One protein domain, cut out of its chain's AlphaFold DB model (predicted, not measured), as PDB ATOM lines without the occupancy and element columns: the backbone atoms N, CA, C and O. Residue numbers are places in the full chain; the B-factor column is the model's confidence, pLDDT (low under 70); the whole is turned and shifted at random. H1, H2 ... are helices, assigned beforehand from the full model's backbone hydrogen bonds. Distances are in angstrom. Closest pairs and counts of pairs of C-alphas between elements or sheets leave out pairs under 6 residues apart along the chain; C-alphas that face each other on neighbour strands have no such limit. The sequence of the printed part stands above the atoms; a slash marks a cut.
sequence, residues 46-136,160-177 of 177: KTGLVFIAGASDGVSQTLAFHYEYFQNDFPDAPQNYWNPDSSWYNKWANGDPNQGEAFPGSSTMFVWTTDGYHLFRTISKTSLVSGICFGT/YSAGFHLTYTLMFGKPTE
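AT A GLANCE: This is residues 46 to 136 and 160 to 177 of the 177 residues of an uncharacterized protein of Candidatus Nomurabacteria bacterium (UniProt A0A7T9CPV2). Three helices make a flat layer, H1 in the middle with H5 and H6 on its two sides; short H2, H3 and H4 lie at one end. The 109 printed residues, class all helix, have six named helices, H1 to H6 in order; the whole is only just compact, close to loose, with radius of gyration of the C-alphas 15.4 A and spans 47 by 43 by 18 A.

IN THESE COORDINATES: Find C-alpha 46 at (170.139, 161.757, 206.983); H1 runs 28.7 A to residue 65. H5, residues 116 to 133, is 25.3 A long. H6, residues 160 to 171, ends at C-alpha 171, (167.124, 166.437, 229.760). H2 is residues 67 to 73, H3 79 to 82, H4 84 to 91.

HOW THE PARTS SIT: Start at H1, the hub. It touches H5, closest C-alphas Ala 53 and Ser 124, 3.9 A, at a shallow tilt of 23 degrees, opposite ways. It touches H6, closest C-alphas Ala 55 and Gly 163, 4.0 A, at a steep tilt of 43 degrees, the same way. H3 and H4 touch only at the corner, closest C-alphas Asn 80 and Ser 87, 4.6 A. O i to N i+4 pairs are within hydrogen-bond range throughout H1, H2 and H5, in 7 of 8 in H6 and 0 of 4 in H4, which has 3 of 5 O i to N i+3 pairs; H3 is too short.

THE WHOLE: Residues 137 to 159 are cut out, C-alphas 136 and 160 standing 18.8 A apart. H4 to H5 is a long link. Residues 135, 136 and 177 have pLDDT under 70.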
ATOM      1  N   LYS A  46     169.397 160.483 206.962       93.12
ATOM      2  CA  LYS A  46     170.139 161.757 206.983       93.12
ATOM      3  C   LYS A  46     169.721 162.627 208.164       93.12
ATOM      4  O   LYS A  46     170.560 163.059 208.946       93.12
ATOM      5  N   THR A  47     168.420 162.855 208.309       94.94
ATOM      6  CA  THR A  47     167.871 163.696 209.382       94.94
ATOM      7  C   THR A  47     168.041 163.072 210.758       94.94
ATOM      8  O   THR A  47     168.370 163.794 211.693       94.94
ATOM      9  N   GLY A  48     167.912 161.750 210.885       96.88
ATOM     10  CA  GLY A  48     168.187 161.029 212.127       96.88
ATOM     11  C   GLY A  48     169.639 161.185 212.581       96.88
ATOM     12  O   GLY A  48     169.887 161.481 213.746       96.88
ATOM     13  N   LEU A  49     170.602 161.080 211.662       97.62
ATOM     14  CA  LEU A  49     172.019 161.317 211.962       97.62
ATOM     15  C   LEU A  49     172.288 162.768 212.383       97.62
ATOM     16  O   LEU A  49     173.015 163.006 213.345       97.62
ATOM     17  N   VAL A  50     171.672 163.743 211.712       98.12
ATOM     18  CA  VAL A  50     171.791 165.163 212.088       98.12
ATOM     19  C   VAL A  50     171.139 165.448 213.447       98.12
ATOM     20  O   VAL A  50     171.677 166.216 214.242       98.12
ATOM     21  N   PHE A  51     170.021 164.796 213.757       98.62
ATOM     22  CA  PHE A  51     169.389 164.875 215.071       98.62
ATOM     23  C   PHE A  51     170.298 164.309 216.171       98.62
ATOM     24  O   PHE A  51     170.513 164.964 217.191       98.62
ATOM     25  N   ILE A  52     170.896 163.130 215.948       98.56
ATOM     26  CA  ILE A  52     171.890 162.536 216.858       98.56
ATOM     27  C   ILE A  52     173.083 163.478 217.038       98.56
ATOM     28  O   ILE A  52     173.604 163.601 218.150       98.56
ATOM     29  N   ALA A  53     173.495 164.174 215.975       98.69
ATOM     30  CA  ALA A  53     174.576 165.141 216.051       98.69
ATOM     31  C   ALA A  53     174.265 166.287 217.023       98.69
ATOM     32  O   ALA A  53     175.084 166.585 217.894       98.69
ATOM     33  N   GLY A  54     173.072 166.878 216.906       98.62
ATOM     34  CA  GLY A  54     172.607 167.930 217.808       98.62
ATOM     35  C   GLY A  54     172.435 167.442 219.243       98.62
ATOM     36  O   GLY A  54     172.898 168.095 220.173       98.62
ATOM     37  N   ALA A  55     171.847 166.258 219.437       98.75
ATOM     38  CA  ALA A  55     171.697 165.656 220.762       98.75
ATOM     39  C   ALA A  55     173.048 165.394 221.441       98.75
ATOM     40  O   ALA A  55     173.229 165.679 222.620       98.75
ATOM     41  N   SER A  56     174.028 164.904 220.689       98.69
ATOM     42  CA  SER A  56     175.368 164.659 221.225       98.69
ATOM     43  C   SER A  56     176.100 165.961 221.546       98.69
ATOM     44  O   SER A  56     176.802 166.037 222.551       98.69
ATOM     45  N   ASP A  57     175.914 167.003 220.731       98.75
ATOM     46  CA  ASP A  57     176.459 168.328 221.032       98.75
ATOM     47  C   ASP A  57     175.855 168.887 222.321       98.75
ATOM     48  O   ASP A  57     176.609 169.309 223.193       98.75
ATOM     49  N   GLY A  58     174.534 168.786 222.499       98.38
ATOM     50  CA  GLY A  58     173.856 169.207 223.725       98.38
ATOM     51  C   GLY A  58     174.411 168.520 224.973       98.38
ATOM     52  O   GLY A  58     174.760 169.211 225.926       98.38
ATOM     53  N   VAL A  59     174.626 167.197 224.943       98.31
ATOM     54  CA  VAL A  59     175.326 166.478 226.029       98.31
ATOM     55  C   VAL A  59     176.722 167.062 226.265       98.31
ATOM     56  O   VAL A  59     177.093 167.326 227.405       98.31
ATOM     57  N   SER A  60     177.506 167.291 225.208       98.38
ATOM     58  CA  SER A  60     178.867 167.819 225.353       98.38
ATOM     59  C   SER A  60     178.902 169.231 225.948       98.38
ATOM     60  O   SER A  60     179.757 169.515 226.784       98.38
ATOM     61  N   GLN A  61     177.956 170.096 225.574       98.19
ATOM     62  CA  GLN A  61     177.827 171.440 226.138       98.19
ATOM     63  C   GLN A  61     177.403 171.379 227.606       98.19
ATOM     64  O   GLN A  61     177.965 172.102 228.425       98.19
ATOM     65  N   THR A  62     176.476 170.484 227.963       97.88
ATOM     66  CA  THR A  62     176.119 170.248 229.368       97.88
ATOM     67  C   THR A  62     177.341 169.812 230.167       97.88
ATOM     68  O   THR A  62     177.609 170.401 231.204       97.88
ATOM     69  N   LEU A  63     178.123 168.839 229.689       97.81
ATOM     70  CA  LEU A  63     179.325 168.402 230.404       97.81
ATOM     71  C   LEU A  63     180.336 169.542 230.589       97.81
ATOM     72  O   LEU A  63     180.947 169.626 231.643       97.81
ATOM     73  N   ALA A  64     180.504 170.411 229.589       97.31
ATOM     74  CA  ALA A  64     181.486 171.496 229.626       97.31
ATOM     75  C   ALA A  64     181.087 172.689 230.504       97.31
ATOM     76  O   ALA A  64     181.961 173.310 231.102       97.31
ATOM     77  N   PHE A  65     179.801 173.045 230.537       96.56
ATOM     78  CA  PHE A  65     179.344 174.307 231.132       96.56
ATOM     79  C   PHE A  65     178.376 174.138 232.302       96.56
ATOM     80  O   PHE A  65     178.184 175.081 233.063       96.56
ATOM     81  N   HIS A  66     177.768 172.962 232.435       95.81
ATOM     82  CA  HIS A  66     176.706 172.667 233.395       95.81
ATOM     83  C   HIS A  66     176.858 171.246 233.950       95.81
ATOM     84  O   HIS A  66     175.896 170.469 234.005       95.81
ATOM     85  N   TYR A  67     178.090 170.872 234.302       96.06
ATOM     86  CA  TYR A  67     178.396 169.522 234.763       96.06
ATOM     87  C   TYR A  67     177.566 169.137 235.993       96.06
ATOM     88  O   TYR A  67     177.112 168.000 236.113       96.06
ATOM     89  N   GLU A  68     177.285 170.096 236.871       94.94
ATOM     90  CA  GLU A  68     176.439 169.922 238.044       94.94
ATOM     91  C   GLU A  68     175.012 169.470 237.685       94.94
ATOM     92  O   GLU A  68     174.424 168.665 238.405       94.94
ATOM     93  N   TYR A  69     174.459 169.893 236.541       95.12
ATOM     94  CA  TYR A  69     173.136 169.437 236.093       95.12
ATOM     95  C   TYR A  69     173.188 167.979 235.634       95.12
ATOM     96  O   TYR A  69     172.302 167.192 235.968       95.12
ATOM     97  N   PHE A  70     174.256 167.593 234.930       95.81
ATOM     98  CA  PHE A  70     174.498 166.197 234.574       95.81
ATOM     99  C   PHE A  70     174.689 165.323 235.823       95.81
ATOM    100  O   PHE A  70     174.093 164.251 235.916       95.81
ATOM    101  N   GLN A  71     175.487 165.779 236.790       95.31
ATOM    102  CA  GLN A  71     175.773 165.048 238.026       95.31
ATOM    103  C   GLN A  71     174.521 164.868 238.893       95.31
ATOM    104  O   GLN A  71     174.337 163.800 239.466       95.31
ATOM    105  N   ASN A  72     173.626 165.857 238.943       93.81
ATOM    106  CA  ASN A  72     172.348 165.724 239.648       93.81
ATOM    107  C   ASN A  72     171.473 164.603 239.062       93.81
ATOM    108  O   ASN A  72     170.820 163.869 239.801       93.81
ATOM    109  N   ASP A  73     171.474 164.452 237.736       92.56
ATOM    110  CA  ASP A  73     170.743 163.391 237.035       92.56
ATOM    111  C   ASP A  73     171.453 162.023 237.115       92.56
ATOM    112  O   ASP A  73     170.801 160.970 237.077       92.56
ATOM    113  N   PHE A  74     172.785 162.032 237.223       94.31
ATOM    114  CA  PHE A  74     173.653 160.853 237.258       94.31
ATOM    115  C   PHE A  74     174.694 160.932 238.391       94.31
ATOM    116  O   PHE A  74     175.894 161.022 238.115       94.31
ATOM    117  N   PRO A  75     174.271 160.842 239.666       95.12
ATOM    118  CA  PRO A  75     175.166 161.038 240.811       95.12
ATOM    119  C   PRO A  75     176.261 159.969 240.905       95.12
ATOM    120  O   PRO A  75     177.373 160.252 241.344       95.12
ATOM    121  N   ASP A  76     175.973 158.760 240.419       96.75
ATOM    122  CA  ASP A  76     176.903 157.628 240.434       96.75
ATOM    123  C   ASP A  76     177.826 157.586 239.199       96.75
ATOM    124  O   ASP A  76     178.594 156.637 239.019       96.75
ATOM    125  N   ALA A  77     177.742 158.575 238.299       96.00
ATOM    126  CA  ALA A  77     178.593 158.620 237.116       96.00
ATOM    127  C   ALA A  77     180.071 158.834 237.516       96.00
ATOM    128  O   ALA A  77     180.371 159.776 238.258       96.00
ATOM    129  N   PRO A  78     181.015 158.015 236.999       96.88
ATOM    130  CA  PRO A  78     182.433 158.144 237.321       96.88
ATOM    131  C   PRO A  78     182.978 159.539 237.001       96.88
ATOM    132  O   PRO A  78     183.080 159.938 235.837       96.88
ATOM    133  N   GLN A  79     183.344 160.283 238.044       96.19
ATOM    134  CA  GLN A  79     183.816 161.664 237.923       96.19
ATOM    135  C   GLN A  79     185.043 161.758 237.017       96.19
ATOM    136  O   GLN A  79     185.081 162.582 236.111       96.19
ATOM    137  N   ASN A  80     185.973 160.816 237.170       96.06
ATOM    138  CA  ASN A  80     187.185 160.726 236.367       96.06
ATOM    139  C   ASN A  80     186.940 160.506 234.866       96.06
ATOM    140  O   ASN A  80     187.892 160.596 234.111       96.06
ATOM    141  N   TYR A  81     185.723 160.206 234.406       97.88
ATOM    142  CA  TYR A  81     185.407 160.110 232.975       97.88
ATOM    143  C   TYR A  81     184.453 161.213 232.506       97.88
ATOM    144  O   TYR A  81     184.591 161.725 231.395       97.88
ATOM    145  N   TRP A  82     183.473 161.566 233.339       98.06
ATOM    146  CA  TRP A  82     182.390 162.469 232.960       98.06
ATOM    147  C   TRP A  82     182.657 163.930 233.312       98.06
ATOM    148  O   TRP A  82     182.131 164.792 232.618       98.06
ATOM    149  N   ASN A  83     183.443 164.210 234.355       97.69
ATOM    150  CA  ASN A  83     183.740 165.569 234.798       97.69
ATOM    151  C   ASN A  83     184.975 166.117 234.063       97.69
ATOM    152  O   ASN A  83     186.078 165.634 234.350       97.69
ATOM    153  N   PRO A  84     184.841 167.134 233.188       96.06
ATOM    154  CA  PRO A  84     185.969 167.693 232.440       96.06
ATOM    155  C   PRO A  84     187.119 168.219 233.307       96.06
ATOM    156  O   PRO A  84     188.266 168.185 232.858       96.06
ATOM    157  N   ASP A  85     186.847 168.631 234.550       96.06
ATOM    158  CA  ASP A  85     187.869 169.125 235.483       96.06
ATOM    159  C   ASP A  85     188.841 168.022 235.927       96.06
ATOM    160  O   ASP A  85     189.970 168.301 236.333       96.06
ATOM    161  N   SER A  86     188.429 166.757 235.817       96.56
ATOM    162  CA  SER A  86     189.238 165.594 236.205       96.56
ATOM    163  C   SER A  86     189.503 164.620 235.058       96.56
ATOM    164  O   SER A  86     190.514 163.927 235.042       96.56
ATOM    165  N   SER A  87     188.645 164.559 234.046       97.50
ATOM    166  CA  SER A  87     188.743 163.528 233.015       97.50
ATOM    167  C   SER A  87     189.931 163.710 232.073       97.50
ATOM    168  O   SER A  87     190.352 162.767 231.405       97.50
ATOM    169  N   TRP A  88     190.523 164.906 232.039       95.69
ATOM    170  CA  TRP A  88     191.711 165.180 231.237       95.69
ATOM    171  C   TRP A  88     192.936 164.362 231.673       95.69
ATOM    172  O   TRP A  88     193.793 164.093 230.829       95.69
ATOM    173  N   TYR A  89     193.011 163.922 232.938       97.56
ATOM    174  CA  TYR A  89     194.096 163.067 233.433       97.56
ATOM    175  C   TYR A  89     194.175 161.737 232.665       97.56
ATOM    176  O   TYR A  89     195.268 161.230 232.433       97.56
ATOM    177  N   ASN A  90     193.047 161.208 232.174       98.06
ATOM    178  CA  ASN A  90     192.996 159.933 231.440       98.06
ATOM    179  C   ASN A  90     193.772 159.947 230.114       98.06
ATOM    180  O   ASN A  90     194.008 158.896 229.520       98.06
ATOM    181  N   LYS A  91     194.151 161.130 229.624       98.00
ATOM    182  CA  LYS A  91     194.942 161.290 228.400       98.00
ATOM    183  C   LYS A  91     196.411 160.956 228.620       98.00
ATOM    184  O   LYS A  91     197.116 160.730 227.640       98.00
ATOM    185  N   TRP A  92     196.871 160.918 229.865       98.25
ATOM    186  CA  TRP A  92     198.288 160.892 230.206       98.25
ATOM    187  C   TRP A  92     198.643 159.671 231.049       98.25
ATOM    188  O   TRP A  92     197.848 159.210 231.873       98.25
ATOM    189  N   ALA A  93     199.844 159.136 230.848       97.88
ATOM    190  CA  ALA A  93     200.354 158.023 231.632       97.88
ATOM    191  C   ALA A  93     200.401 158.422 233.114       97.88
ATOM    192  O   ALA A  93     200.941 159.467 233.470       97.88
ATOM    193  N   ASN A  94     199.781 157.614 233.979       96.50
ATOM    194  CA  ASN A  94     199.633 157.898 235.414       96.50
ATOM    195  C   ASN A  94     198.999 159.270 235.735       96.50
ATOM    196  O   ASN A  94     199.191 159.791 236.832       96.50
ATOM    197  N   GLY A  95     198.252 159.863 234.797       96.25
ATOM    198  CA  GLY A  95     197.673 161.197 234.959       96.25
ATOM    199  C   GLY A  95     198.675 162.350 234.844       96.25
ATOM    200  O   GLY A  95     198.323 163.480 235.166       96.25
ATOM    201  N   ASP A  96     199.904 162.107 234.391       97.12
ATOM    202  CA  ASP A  96     200.954 163.126 234.317       97.12
ATOM    203  C   ASP A  96     201.382 163.381 232.863       97.12
ATOM    204  O   ASP A  96     201.993 162.508 232.241       97.12
ATOM    205  N   PRO A  97     201.127 164.582 232.305       96.44
ATOM    206  CA  PRO A  97     201.562 164.937 230.955       96.44
ATOM    207  C   PRO A  97     203.067 164.769 230.718       96.44
ATOM    208  O   PRO A  97     203.483 164.494 229.592       96.44
ATOM    209  N   ASN A  98     203.895 164.895 231.762       97.62
ATOM    210  CA  ASN A  98     205.347 164.732 231.652       97.62
ATOM    211  C   ASN A  98     205.769 163.271 231.448       97.62
ATOM    212  O   ASN A  98     206.883 163.013 230.999       97.62
ATOM    213  N   GLN A  99     204.888 162.315 231.756       97.81
ATOM    214  CA  GLN A  99     205.111 160.883 231.545       97.81
ATOM    215  C   GLN A  99     204.622 160.412 230.168       97.81
ATOM    216  O   GLN A  99     204.758 159.238 229.829       97.81
ATOM    217  N   GLY A 100     204.103 161.333 229.352       97.75
ATOM    218  CA  GLY A 100     203.605 161.059 228.013       97.75
ATOM    219  C   GLY A 100     202.150 160.598 227.988       97.75
ATOM    220  O   GLY A 100     201.433 160.606 228.987       97.75
ATOM    221  N   GLU A 101     201.689 160.240 226.794       98.31
ATOM    222  CA  GLU A 101     200.325 159.770 226.553       98.31
ATOM    223  C   GLU A 101     200.043 158.433 227.258       98.31
ATOM    224  O   GLU A 101     200.899 157.551 227.302       98.31
ATOM    225  N   ALA A 102     198.819 158.257 227.769       97.69
ATOM    226  CA  ALA A 102     198.380 156.993 228.373       97.69
ATOM    227  C   ALA A 102     198.449 155.822 227.375       97.69
ATOM    228  O   ALA A 102     198.740 154.686 227.746       97.69
ATOM    229  N   PHE A 103     198.175 156.108 226.104       97.88
ATOM    230  CA  PHE A 103     198.366 155.220 224.960       97.88
ATOM    231  C   PHE A 103     198.504 156.076 223.689       97.88
ATOM    232  O   PHE A 103     198.032 157.212 223.683       97.88
ATOM    233  N   PRO A 104     199.110 155.570 222.597       98.12
ATOM    234  CA  PRO A 104     199.359 156.375 221.402       98.12
ATOM    235  C   PRO A 104     198.093 157.065 220.884       98.12
ATOM    236  O   PRO A 104     197.121 156.403 220.524       98.12
ATOM    237  N   GLY A 105     198.117 158.394 220.844       97.62
ATOM    238  CA  GLY A 105     197.039 159.263 220.394       97.62
ATOM    239  C   GLY A 105     195.979 159.610 221.444       97.62
ATOM    240  O   GLY A 105     194.987 160.248 221.077       97.62
ATOM    241  N   SER A 106     196.142 159.237 222.719       97.94
ATOM    242  CA  SER A 106     195.183 159.541 223.799       97.94
ATOM    243  C   SER A 106     195.012 161.039 224.076       97.94
ATOM    244  O   SER A 106     193.979 161.446 224.600       97.94
ATOM    245  N   SER A 107     195.965 161.889 223.686       97.19
ATOM    246  CA  SER A 107     195.835 163.354 223.752       97.19
ATOM    247  C   SER A 107     195.453 163.996 222.409       97.19
ATOM    248  O   SER A 107     195.185 165.196 222.349       97.19
ATOM    249  N   THR A 108     195.383 163.201 221.332       96.38
ATOM    250  CA  THR A 108     195.152 163.663 219.953       96.38
ATOM    251  C   THR A 108     194.014 162.896 219.262       96.38
ATOM    252  O   THR A 108     192.842 163.158 219.534       96.38
ATOM    253  N   MET A 109     194.311 161.963 218.349       96.12
ATOM    254  CA  MET A 109     193.327 161.296 217.481       96.12
ATOM    255  C   MET A 109     192.321 160.436 218.257       96.12
ATOM    256  O   MET A 109     191.161 160.326 217.859       96.12
ATOM    257  N   PHE A 110     192.751 159.848 219.372       97.56
ATOM    258  CA  PHE A 110     191.947 158.967 220.215       97.56
ATOM    259  C   PHE A 110     191.503 159.630 221.518       97.56
ATOM    260  O   PHE A 110     191.007 158.956 222.411       97.56
ATOM    261  N   VAL A 111     191.594 160.959 221.625       97.81
ATOM    262  CA  VAL A 111     191.140 161.695 222.818       97.81
ATOM    263  C   VAL A 111     189.677 161.403 223.179       97.81
ATOM    264  O   VAL A 111     189.297 161.414 224.346       97.81
ATOM    265  N   TRP A 112     188.853 161.060 222.191       97.56
ATOM    266  CA  TRP A 112     187.441 160.725 222.367       97.56
ATOM    267  C   TRP A 112     187.180 159.435 223.152       97.56
ATOM    268  O   TRP A 112     186.052 159.223 223.586       97.56
ATOM    269  N   THR A 113     188.185 158.581 223.366       97.31
ATOM    270  CA  THR A 113     188.052 157.400 224.235       97.31
ATOM    271  C   THR A 113     188.404 157.704 225.694       97.31
ATOM    272  O   THR A 113     188.114 156.889 226.565       97.31
ATOM    273  N   THR A 114     189.002 158.866 225.972       97.88
ATOM    274  CA  THR A 114     189.547 159.203 227.299       97.88
ATOM    275  C   THR A 114     188.546 159.896 228.220       97.88
ATOM    276  O   THR A 114     188.658 159.767 229.437       97.88
ATOM    277  N   ASP A 115     187.548 160.590 227.668       98.25
ATOM    278  CA  ASP A 115     186.536 161.295 228.454       98.25
ATOM    279  C   ASP A 115     185.206 161.478 227.712       98.25
ATOM    280  O   ASP A 115     185.137 161.439 226.477       98.25
ATOM    281  N   GLY A 116     184.138 161.696 228.483       97.81
ATOM    282  CA  GLY A 116     182.781 161.846 227.961       97.81
ATOM    283  C   GLY A 116     182.608 163.077 227.069       97.81
ATOM    284  O   GLY A 116     181.935 163.005 226.041       97.81
ATOM    285  N   TYR A 117     183.246 164.203 227.395       98.25
ATOM    286  CA  TYR A 117     183.124 165.431 226.606       98.25
ATOM    287  C   TYR A 117     183.659 165.245 225.174       98.25
ATOM    288  O   TYR A 117     182.967 165.556 224.197       98.25
ATOM    289  N   HIS A 118     184.856 164.677 225.018       98.38
ATOM    290  CA  HIS A 118     185.449 164.409 223.706       98.38
ATOM    291  C   HIS A 118     184.733 163.274 222.966       98.38
ATOM    292  O   HIS A 118     184.632 163.340 221.733       98.38
ATOM    293  N   LEU A 119     184.191 162.283 223.683       98.50
ATOM    294  CA  LEU A 119     183.336 161.247 223.100       98.50
ATOM    295  C   LEU A 119     182.120 161.875 222.411       98.50
ATOM    296  O   LEU A 119     181.933 161.700 221.205       98.50
ATOM    297  N   PHE A 120     181.324 162.661 223.138       98.50
ATOM    298  CA  PHE A 120     180.091 163.246 222.601       98.50
ATOM    299  C   PHE A 120     180.350 164.301 221.521       98.50
ATOM    300  O   PHE A 120     179.603 164.369 220.542       98.50
ATOM    301  N   ARG A 121     181.462 165.043 221.591       98.00
ATOM    302  CA  ARG A 121     181.900 165.914 220.482       98.00
ATOM    303  C   ARG A 121     182.257 165.136 219.228       98.00
ATOM    304  O   ARG A 121     181.975 165.592 218.119       98.00
ATOM    305  N   THR A 122     182.881 163.976 219.388       98.38
ATOM    306  CA  THR A 122     183.222 163.103 218.264       98.38
ATOM    307  C   THR A 122     181.969 162.490 217.660       98.38
ATOM    308  O   THR A 122     181.799 162.575 216.444       98.38
ATOM    309  N   ILE A 123     181.045 161.971 218.477       98.62
ATOM    310  CA  ILE A 123     179.743 161.471 218.008       98.62
ATOM    311  C   ILE A 123     178.987 162.579 217.274       98.62
ATOM    312  O   ILE A 123     178.480 162.340 216.180       98.62
ATOM    313  N   SER A 124     178.970 163.801 217.815       98.56
ATOM    314  CA  SER A 124     178.309 164.940 217.176       98.56
ATOM    315  C   SER A 124     178.863 165.209 215.775       98.56
ATOM    316  O   SER A 124     178.136 165.139 214.782       98.56
ATOM    317  N   LYS A 125     180.178 165.430 215.666       98.19
ATOM    318  CA  LYS A 125     180.833 165.756 214.391       98.19
ATOM    319  C   LYS A 125     180.727 164.624 213.375       98.19
ATOM    320  O   LYS A 125     180.414 164.874 212.213       98.19
ATOM    321  N   THR A 126     180.975 163.387 213.798       97.75
ATOM    322  CA  THR A 126     180.915 162.217 212.907       97.75
ATOM    323  C   THR A 126     179.495 161.964 212.417       97.75
ATOM    324  O   THR A 126     179.312 161.713 211.226       97.75
ATOM    325  N   SER A 127     178.485 162.114 213.277       97.88
ATOM    326  CA  SER A 127     177.074 161.981 212.892       97.88
ATOM    327  C   SER A 127     176.637 163.103 211.954       97.88
ATOM    328  O   SER A 127     175.964 162.826 210.964       97.88
ATOM    329  N   LEU A 128     177.069 164.347 212.192       97.25
ATOM    330  CA  LEU A 128     176.750 165.484 211.323       97.25
ATOM    331  C   LEU A 128     177.333 165.293 209.921       97.25
ATOM    332  O   LEU A 128     176.605 165.373 208.931       97.25
ATOM    333  N   VAL A 129     178.633 164.993 209.836       95.44
ATOM    334  CA  VAL A 129     179.313 164.727 208.560       95.44
ATOM    335  C   VAL A 129     178.672 163.532 207.861       95.44
ATOM    336  O   VAL A 129     178.366 163.617 206.675       95.44
ATOM    337  N   SER A 130     178.384 162.451 208.590       93.25
ATOM    338  CA  SER A 130     177.711 161.277 208.028       93.25
ATOM    339  C   SER A 130     176.324 161.623 207.492       93.25
ATOM    340  O   SER A 130     176.014 161.255 206.367       93.25
ATOM    341  N   GLY A 131     175.506 162.372 208.236       92.31
ATOM    342  CA  GLY A 131     174.166 162.785 207.810       92.31
ATOM    343  C   GLY A 131     174.184 163.673 206.566       92.31
ATOM    344  O   GLY A 131     173.383 163.464 205.653       92.31
ATOM    345  N   ILE A 132     175.136 164.606 206.482       89.88
ATOM    346  CA  ILE A 132     175.328 165.462 205.304       89.88
ATOM    347  C   ILE A 132     175.792 164.632 204.106       89.88
ATOM    348  O   ILE A 132     175.216 164.769 203.029       89.88
ATOM    349  N   CYS A 133     176.795 163.766 204.288       86.31
ATOM    350  CA  CYS A 133     177.432 162.998 203.217       86.31
ATOM    351  C   CYS A 133     176.629 161.766 202.773       86.31
ATOM    352  O   CYS A 133     176.807 161.320 201.633       86.31
ATOM    353  N   PHE A 134     175.726 161.238 203.602       83.38
ATOM    354  CA  PHE A 134     174.962 160.027 203.310       83.38
ATOM    355  C   PHE A 134     174.147 160.176 202.017       83.38
ATOM    356  O   PHE A 134     173.276 161.039 201.882       83.38
ATOM    357  N   GLY A 135     174.456 159.324 201.036       67.19
ATOM    358  CA  GLY A 135     173.804 159.314 199.723       67.19
ATOM    359  C   GLY A 135     174.188 160.466 198.783       67.19
ATOM    360  O   GLY A 135     173.653 160.530 197.682       67.19
ATOM    361  N   THR A 136     175.105 161.355 199.176       62.41
ATOM    362  CA  THR A 136     175.586 162.498 198.362       62.41
ATOM    363  C   THR A 136     176.829 162.172 197.539       62.41
ATOM    364  O   THR A 136     177.176 162.925 196.640       62.41
ATOM    365  N   TYR A 160     168.915 169.228 213.938       98.62
ATOM    366  CA  TYR A 160     170.027 169.478 214.853       98.62
ATOM    367  C   TYR A 160     169.555 170.244 216.091       98.62
ATOM    368  O   TYR A 160     169.783 169.800 217.215       98.62
ATOM    369  N   SER A 161     168.849 171.364 215.903       98.50
ATOM    370  CA  SER A 161     168.322 172.176 217.004       98.50
ATOM    371  C   SER A 161     167.354 171.390 217.885       98.50
ATOM    372  O   SER A 161     167.401 171.535 219.103       98.50
ATOM    373  N   ALA A 162     166.520 170.522 217.304       98.50
ATOM    374  CA  ALA A 162     165.624 169.656 218.065       98.50
ATOM    375  C   ALA A 162     166.396 168.660 218.944       98.50
ATOM    376  O   ALA A 162     166.084 168.525 220.128       98.50
ATOM    377  N   GLY A 163     167.424 168.000 218.402       98.31
ATOM    378  CA  GLY A 163     168.277 167.091 219.174       98.31
ATOM    379  C   GLY A 163     169.031 167.817 220.289       98.31
ATOM    380  O   GLY A 163     169.047 167.361 221.436       98.31
ATOM    381  N   PHE A 164     169.600 168.981 219.973       98.38
ATOM    382  CA  PHE A 164     170.295 169.824 220.943       98.38
ATOM    383  C   PHE A 164     169.370 170.242 222.083       98.38
ATOM    384  O   PHE A 164     169.678 170.010 223.247       98.38
ATOM    385  N   HIS A 165     168.201 170.797 221.760       97.56
ATOM    386  CA  HIS A 165     167.235 171.254 222.753       97.56
ATOM    387  C   HIS A 165     166.736 170.110 223.647       97.56
ATOM    388  O   HIS A 165     166.614 170.284 224.860       97.56
ATOM    389  N   LEU A 166     166.513 168.921 223.074       97.50
ATOM    390  CA  LEU A 166     166.121 167.733 223.833       97.50
ATOM    391  C   LEU A 166     167.123 167.404 224.946       97.50
ATOM    392  O   LEU A 166     166.723 167.125 226.070       97.50
ATOM    393  N   THR A 167     168.417 167.423 224.647       96.75
ATOM    394  CA  THR A 167     169.446 167.028 225.622       96.75
ATOM    395  C   THR A 167     169.851 168.189 226.523       96.75
ATOM    396  O   THR A 167     169.783 168.072 227.741       96.75
ATOM    397  N   TYR A 168     170.182 169.340 225.948       94.50
ATOM    398  CA  TYR A 168     170.671 170.496 226.694       94.50
ATOM    399  C   TYR A 168     169.600 171.137 227.583       94.50
ATOM    400  O   TYR A 168     169.895 171.577 228.687       94.50
ATOM    401  N   THR A 169     168.352 171.222 227.106       92.38
ATOM    402  CA  THR A 169     167.275 171.934 227.819       92.38
ATOM    403  C   THR A 169     166.288 170.997 228.495       92.38
ATOM    404  O   THR A 169     165.949 171.216 229.651       92.38
ATOM    405  N   LEU A 170     165.791 169.970 227.800       91.62
ATOM    406  CA  LEU A 170     164.744 169.112 228.371       91.62
ATOM    407  C   LEU A 170     165.311 168.022 229.284       91.62
ATOM    408  O   LEU A 170     164.678 167.668 230.276       91.62
ATOM    409  N   MET A 171     166.484 167.475 228.953       92.06
ATOM    410  CA  MET A 171     167.124 166.437 229.760       92.06
ATOM    411  C   MET A 171     167.973 167.036 230.881       92.06
ATOM    412  O   MET A 171     167.773 166.650 232.027       92.06
ATOM    413  N   PHE A 172     168.859 167.982 230.557       91.44
ATOM    414  CA  PHE A 172     169.809 168.596 231.495       91.44
ATOM    415  C   PHE A 172     169.571 170.089 231.735       91.44
ATOM    416  O   PHE A 172     170.500 170.821 232.074       91.44
ATOM    417  N   GLY A 173     168.341 170.563 231.534       84.94
ATOM    418  CA  GLY A 173     167.986 171.934 231.886       84.94
ATOM    419  C   GLY A 173     168.171 172.201 233.376       84.94
ATOM    420  O   GLY A 173     168.202 171.275 234.190       84.94
ATOM    421  N   LYS A 174     168.264 173.488 233.730       81.44
ATOM    422  CA  LYS A 174     168.359 173.925 235.126       81.44
ATOM    423  C   LYS A 174     167.276 173.215 235.964       81.44
ATOM    424  O   LYS A 174     166.103 173.298 235.586       81.44
ATOM    425  N   PRO A 175     167.632 172.552 237.081       73.62
ATOM    426  CA  PRO A 175     166.651 171.953 237.974       73.62
ATOM    427  C   PRO A 175     165.639 173.013 238.420       73.62
ATOM    428  O   PRO A 175     166.031 174.105 238.838       73.62
ATOM    429  N   THR A 176     164.346 172.724 238.287       70.25
ATOM    430  CA  THR A 176     163.303 173.569 238.875       70.25
ATOM    431  C   THR A 176     163.340 173.370 240.386       70.25
ATOM    432  O   THR A 176     163.140 172.243 240.840       70.25
ATOM    433  N   GLU A 177     163.659 174.441 241.116       54.31
ATOM    434  CA  GLU A 177     163.609 174.519 242.585       54.31
ATOM    435  C   GLU A 177     162.201 174.252 243.136       54.31
ATOM    436  O   GLU A 177     161.215 174.656 242.470       54.31
TER     437      GLU A 177